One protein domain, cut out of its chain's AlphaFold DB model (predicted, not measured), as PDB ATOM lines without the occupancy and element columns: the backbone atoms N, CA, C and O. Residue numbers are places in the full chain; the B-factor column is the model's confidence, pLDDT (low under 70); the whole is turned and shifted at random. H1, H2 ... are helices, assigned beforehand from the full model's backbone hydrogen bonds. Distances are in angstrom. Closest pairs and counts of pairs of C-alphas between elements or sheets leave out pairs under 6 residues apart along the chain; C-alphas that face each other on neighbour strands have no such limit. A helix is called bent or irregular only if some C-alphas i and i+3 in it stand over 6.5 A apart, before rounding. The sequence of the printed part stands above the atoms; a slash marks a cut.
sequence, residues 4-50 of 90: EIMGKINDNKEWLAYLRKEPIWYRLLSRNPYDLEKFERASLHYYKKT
ATOM      1  N   GLU A   4     202.840  97.297  22.917       84.19
ATOM      2  CA  GLU A   4     203.217  98.569  22.274       84.19
ATOM      3  C   GLU A   4     204.738  98.759  22.152       84.19
ATOM      4  O   GLU A   4     205.233  99.251  21.143       84.19
ATOM      5  N   ILE A   5     205.493  98.345  23.175       85.12
ATOM      6  CA  ILE A   5     206.960  98.432  23.181       85.12
ATOM      7  C   ILE A   5     207.543  97.431  22.190       85.12
ATOM      8  O   ILE A   5     208.451  97.761  21.434       85.12
ATOM      9  N   MET A   6     206.988  96.220  22.172       85.56
ATOM     10  CA  MET A   6     207.392  95.202  21.214       85.56
ATOM     11  C   MET A   6     207.079  95.604  19.772       85.56
ATOM     12  O   MET A   6     207.903  95.354  18.902       85.56
ATOM     13  N   GLY A   7     205.957  96.286  19.525       87.31
ATOM     14  CA  GLY A   7     205.646  96.884  18.224       87.31
ATOM     15  C   GLY A   7     206.750  97.838  17.768       87.31
ATOM     16  O   GLY A   7     207.368  97.604  16.737       87.31
ATOM     17  N   LYS A   8     207.109  98.814  18.614       87.38
ATOM     18  CA  LYS A   8     208.192  99.772  18.319       87.38
ATOM     19  C   LYS A   8     209.548  99.104  18.075       87.38
ATOM     20  O   LYS A   8     210.317  99.552  17.229       87.38
ATOM     21  N   ILE A   9     209.864  98.046  18.824       87.44
ATOM     22  CA  ILE A   9     211.110  97.289  18.640       87.44
ATOM     23  C   ILE A   9     211.071  96.461  17.353       87.44
ATOM     24  O   ILE A   9     212.090  96.360  16.681       87.44
ATOM     25  N   ASN A  10     209.922  95.896  16.987       86.81
ATOM     26  CA  ASN A  10     209.759  95.154  15.738       86.81
ATOM     27  C   ASN A  10     209.850  96.061  14.504       86.81
ATOM     28  O   ASN A  10     210.417  95.636  13.495       86.81
ATOM     29  N   ASP A  11     209.353  97.295  14.595       88.75
ATOM     30  CA  ASP A  11     209.439  98.285  13.515       88.75
ATOM     31  C   ASP A  11     210.900  98.643  13.192       88.75
ATOM     32  O   ASP A  11     211.256  98.886  12.036       88.75
ATOM     33  N   ASN A  12     211.777  98.613  14.201       87.19
ATOM     34  CA  ASN A  12     213.201  98.865  14.036       87.19
ATOM     35  C   ASN A  12     214.023  97.560  14.052       87.19
ATOM     36  O   ASN A  12     214.338  96.985  15.095       87.19
ATOM     37  N   LYS A  13     214.473  97.128  12.867       85.50
ATOM     38  CA  LYS A  13     215.292  95.913  12.697       85.50
ATOM     39  C   LYS A  13     216.577  95.914  13.534       85.50
ATOM     40  O   LYS A  13     217.019  94.840  13.948       85.50
ATOM     41  N   GLU A  14     217.174  97.078  13.781       84.38
ATOM     42  CA  GLU A  14     218.366  97.212  14.622       84.38
ATOM     43  C   GLU A  14     218.010  96.946  16.082       84.38
ATOM     44  O   GLU A  14     218.602  96.092  16.732       84.38
ATOM     45  N   TRP A  15     216.958  97.572  16.594       88.62
ATOM     46  CA  TRP A  15     216.500  97.305  17.955       88.62
ATOM     47  C   TRP A  15     216.171  95.826  18.161       88.62
ATOM     48  O   TRP A  15     216.607  95.228  19.144       88.62
ATOM     49  N   LEU A  16     215.504  95.194  17.199       89.25
ATOM     50  CA  LEU A  16     215.193  93.769  17.258       89.25
ATOM     51  C   LEU A  16     216.445  92.874  17.237       89.25
ATOM     52  O   LEU A  16     216.496  91.845  17.922       89.25
ATOM     53  N   ALA A  17     217.460  93.231  16.450       87.94
ATOM     54  CA  ALA A  17     218.725  92.502  16.407       87.94
ATOM     55  C   ALA A  17     219.530  92.679  17.705       87.94
ATOM     56  O   ALA A  17     220.060  91.695  18.225       87.94
ATOM     57  N   TYR A  18     219.558  93.884  18.273       89.00
ATOM     58  CA  TYR A  18     220.184  94.155  19.566       89.00
ATOM     59  C   TYR A  18     219.470  93.435  20.712       89.00
ATOM     60  O   TYR A  18     220.124  92.803  21.539       89.00
ATOM     61  N   LEU A  19     218.135  93.409  20.705       89.31
ATOM     62  CA  LEU A  19     217.337  92.676  21.690       89.31
ATOM     63  C   LEU A  19     217.615  91.159  21.655       89.31
ATOM     64  O   LEU A  19     217.581  90.497  22.691       89.31
ATOM     65  N   ARG A  20     217.924  90.599  20.475       88.38
ATOM     66  CA  ARG A  20     218.375  89.201  20.331       88.38
ATOM     67  C   ARG A  20     219.792  88.962  20.852       88.38
ATOM     68  O   ARG A  20     220.077  87.853  21.293       88.38
ATOM     69  N   LYS A  21     220.677  89.959  20.776       88.38
ATOM     70  CA  LYS A  21     222.050  89.872  21.301       88.38
ATOM     71  C   LYS A  21     222.083  89.988  22.823       88.38
ATOM     72  O   LYS A  21     222.803  89.237  23.468       88.38
ATOM     73  N   GLU A  22     221.274  90.886  23.374       89.62
ATOM     74  CA  GLU A  22     221.222  91.207  24.800       89.62
ATOM     75  C   GLU A  22     219.827  90.886  25.369       89.62
ATOM     76  O   GLU A  22     218.999  91.786  25.563       89.62
ATOM     77  N   PRO A  23     219.529  89.607  25.677       89.50
ATOM     78  CA  PRO A  23     218.208  89.199  26.151       89.50
ATOM     79  C   PRO A  23     217.859  89.777  27.531       89.50
ATOM     80  O   PRO A  23     216.698  89.741  27.940       89.50
ATOM     81  N   ILE A  24     218.824  90.355  28.255       90.75
ATOM     82  CA  ILE A  24     218.577  91.022  29.540       90.75
ATOM     83  C   ILE A  24     217.559  92.163  29.409       90.75
ATOM     84  O   ILE A  24     216.752  92.386  30.319       90.75
ATOM     85  N   TRP A  25     217.520  92.816  28.245       91.44
ATOM     86  CA  TRP A  25     216.576  93.884  27.946       91.44
ATOM     87  C   TRP A  25     215.126  93.412  27.897       91.44
ATOM     88  O   TRP A  25     214.256  94.177  28.309       91.44
ATOM     89  N   TYR A  26     214.842  92.150  27.541       88.88
ATOM     90  CA  TYR A  26     213.485  91.595  27.676       88.88
ATOM     91  C   TYR A  26     212.990  91.712  29.114       88.88
ATOM     92  O   TYR A  26     211.843  92.085  29.363       88.88
ATOM     93  N   ARG A  27     213.864  91.401  30.075       89.38
ATOM     94  CA  ARG A  27     213.516  91.411  31.494       89.38
ATOM     95  C   ARG A  27     213.432  92.834  32.041       89.38
ATOM     96  O   ARG A  27     212.528  93.108  32.826       89.38
ATOM     97  N   LEU A  28     214.331  93.724  31.615       89.81
ATOM     98  CA  LEU A  28     214.327  95.139  32.009       89.81
ATOM     99  C   LEU A  28     213.074  95.855  31.487       89.81
ATOM    100  O   LEU A  28     212.286  96.359  32.284       89.81
ATOM    101  N   LEU A  29     212.812  95.774  30.181       88.19
ATOM    102  CA  LEU A  29     211.646  96.388  29.535       88.19
ATOM    103  C   LEU A  29     210.323  95.754  29.978       88.19
ATOM    104  O   LEU A  29     209.274  96.399  29.954       88.19
ATOM    105  N   SER A  30     210.338  94.481  30.397       84.75
ATOM    106  CA  SER A  30     209.153  93.848  30.979       84.75
ATOM    107  C   SER A  30     208.864  94.293  32.408       84.75
ATOM    108  O   SER A  30     207.705  94.224  32.810       84.75
ATOM    109  N   ARG A  31     209.879  94.695  33.179       88.38
ATOM    110  CA  ARG A  31     209.702  95.199  34.548       88.38
ATOM    111  C   ARG A  31     209.346  96.673  34.557       88.38
ATOM    112  O   ARG A  31     208.488  97.080  35.331       88.38
ATOM    113  N   ASN A  32     209.999  97.451  33.703       86.31
ATOM    114  CA  ASN A  32     209.820  98.883  33.650       86.31
ATOM    115  C   ASN A  32     209.770  99.369  32.190       86.31
ATOM    116  O   ASN A  32     210.791  99.373  31.499       86.31
ATOM    117  N   PRO A  33     208.595  99.801  31.704       80.88
ATOM    118  CA  PRO A  33     208.438 100.269  30.331       80.88
ATOM    119  C   PRO A  33     209.190 101.582  30.045       80.88
ATOM    120  O   PRO A  33     209.459 101.877  28.883       80.88
ATOM    121  N   TYR A  34     209.562 102.354  31.074       84.62
ATOM    122  CA  TYR A  34     210.308 103.610  30.922       84.62
ATOM    123  C   TYR A  34     211.794 103.405  30.587       84.62
ATOM    124  O   TYR A  34     212.468 104.341  30.167       84.62
ATOM    125  N   ASP A  35     212.314 102.179  30.711       88.81
ATOM    126  CA  ASP A  35     213.702 101.872  30.348       88.81
ATOM    127  C   ASP A  35     213.920 101.765  28.823       88.81
ATOM    128  O   ASP A  35     215.043 101.518  28.381       88.81
ATOM    129  N   LEU A  36     212.882 102.012  28.008       86.94
ATOM    130  CA  LEU A  36     212.971 102.057  26.545       86.94
ATOM    131  C   LEU A  36     214.008 103.079  26.051       86.94
ATOM    132  O   LEU A  36     214.802 102.757  25.175       86.94
ATOM    133  N   GLU A  37     214.077 104.275  26.644       88.06
ATOM    134  CA  GLU A  37     215.104 105.257  26.259       88.06
ATOM    135  C   GLU A  37     216.528 104.768  26.571       88.06
ATOM    136  O   GLU A  37     217.495 105.106  25.884       88.06
ATOM    137  N   LYS A  38     216.698 104.015  27.666       90.81
ATOM    138  CA  LYS A  38     218.006 103.444  28.012       90.81
ATOM    139  C   LYS A  38     218.387 102.370  27.004       90.81
ATOM    140  O   LYS A  38     219.539 102.331  26.585       90.81
ATOM    141  N   PHE A  39     217.418 101.551  26.601       91.31
ATOM    142  CA  PHE A  39     217.582 100.560  25.547       91.31
ATOM    143  C   PHE A  39     217.967 101.217  24.217       91.31
ATOM    144  O   PHE A  39     218.931 100.788  23.589       91.31
ATOM    145  N   GLU A  40     217.293 102.299  23.827       88.25
ATOM    146  CA  GLU A  40     217.613 103.059  22.618       88.25
ATOM    147  C   GLU A  40     219.055 103.583  22.649       88.25
ATOM    148  O   GLU A  40     219.837 103.277  21.747       88.25
ATOM    149  N   ARG A  41     219.460 104.278  23.722       89.81
ATOM    150  CA  ARG A  41     220.850 104.746  23.890       89.81
ATOM    151  C   ARG A  41     221.868 103.605  23.866       89.81
ATOM    152  O   ARG A  41     222.923 103.741  23.244       89.81
ATOM    153  N   ALA A  42     221.566 102.490  24.529       89.56
ATOM    154  CA  ALA A  42     222.445 101.327  24.567       89.56
ATOM    155  C   ALA A  42     222.582 100.671  23.186       89.56
ATOM    156  O   ALA A  42     223.696 100.336  22.782       89.56
ATOM    157  N   SER A  43     221.478 100.572  22.438       88.50
ATOM    158  CA  SER A  43     221.478 100.089  21.059       88.50
ATOM    159  C   SER A  43     222.333 100.998  20.173       88.50
ATOM    160  O   SER A  43     223.262 100.511  19.541       88.50
ATOM    161  N   LEU A  44     222.143 102.321  20.214       86.75
ATOM    162  CA  LEU A  44     222.948 103.282  19.450       86.75
ATOM    163  C   LEU A  44     224.446 103.153  19.747       86.75
ATOM    164  O   LEU A  44     225.263 103.185  18.827       86.75
ATOM    165  N   HIS A  45     224.824 102.985  21.016       86.62
ATOM    166  CA  HIS A  45     226.223 102.778  21.403       86.62
ATOM    167  C   HIS A  45     226.782 101.447  20.892       86.62
ATOM    168  O   HIS A  45     227.925 101.389  20.440       86.62
ATOM    169  N   TYR A  46     225.972 100.387  20.930       84.75
ATOM    170  CA  TYR A  46     226.322  99.080  20.383       84.75
ATOM    171  C   TYR A  46     226.494  99.155  18.858       84.75
ATOM    172  O   TYR A  46     227.539  98.775  18.345       84.75
ATOM    173  N   TYR A  47     225.547  99.727  18.115       78.69
ATOM    174  CA  TYR A  47     225.616  99.839  16.653       78.69
ATOM    175  C   TYR A  47     226.760 100.729  16.167       78.69
ATOM    176  O   TYR A  47     227.486 100.323  15.257       78.69
ATOM    177  N   LYS A  48     227.012 101.868  16.826       69.12
ATOM    178  CA  LYS A  48     228.185 102.718  16.540       69.12
ATOM    179  C   LYS A  48     229.515 101.977  16.704       69.12
ATOM    180  O   LYS A  48     230.487 102.338  16.052       69.12
ATOM    181  N   LYS A  49     229.562 100.946  17.551       61.28
ATOM    182  CA  LYS A  49     230.730 100.070  17.710       61.28
ATOM    183  C   LYS A  49     230.724  98.846  16.787       61.28
ATOM    184  O   LYS A  49     231.768  98.219  16.658       61.28
ATOM    185  N   THR A  50     229.592  98.482  16.172       60.34
ATOM    186  CA  THR A  50     229.409  97.111  15.650       60.34
ATOM    187  C   THR A  50     228.729  96.972  14.279       60.34
ATOM    188  O   THR A  50     228.402  95.845  13.918       60.34
TER     189      THR A  50
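What this domain is: This is residues 4 to 50 of the 90 residues of an uncharacterized protein of Bacillaceae bacterium SAS-127 (UniProt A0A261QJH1). The long helix H4 makes the longest axis; H3 folds back beside its first part as a helical hairpin, and H2 crosses H4 farther along at nearly a right angle. H1 turns a corner from H2 and runs the same way as H4, with a gap between their centres. The printed part has 47 residues with four named helices, H1, H2, H3 and H4 in chain order, and no named strand; the class is all helix. The whole is compact, with a radius of gyration of the C-alphas of 9.8 A, yet elongated, spanning 27 by 17 by 16 A.

Where its parts are: Find C-alpha 33 at (208.438, 100.269, 30.331); from there H4, residues 33 to 50, runs 25.8 A to C-alpha 50 at (229.409, 97.111, 15.650). H4 is irregular, but only just: C-alphas 34 and 37 are 6.9 A apart. Before it, H3 holds residues 24 to 31 over 11.0 A, and H2 residues 13 to 21 over 12.5 A. H1, residues 4 to 11, begins at C-alpha 4 (203.217, 98.569, 22.274) and is 10.7 A long.

How they stand to each other: Look at residues 35 to 39 of H4, which alone touch H3, closest at the C-alphas of Leu 29 and Asp 35, 5.9 A; this hairpin has a shallow tilt of 16 degrees, opposite ways. Residues 40 to 47 alone touch H2, closest at the C-alphas of Tyr 18 and Ser 43, 6.3 A, about perpendicular at 89 degrees. H1 and H2 only just touch, with 3 pairs of C-alphas within 8 A, and only at the corner, closest at the C-alphas of Ile 9 and Trp 15, 5.4 A. H1 is close but not clearly touching to H4, with the C-alphas of Ile 5 and Pro 33 7.5 A apart as the closest pair. Every O i to N i+4 pair is within hydrogen-bond range in H1, H2 and H3, and 12 of 14 in H4.

The domain as a whole: The C-alphas of Glu 4 and Lys 49, the two farthest apart, are 27.9 A apart. The printed part has no cut, and its three links are tight. The mean pLDDT of the printed part is 86.0; look at residues 48 to 50 for the values under 70.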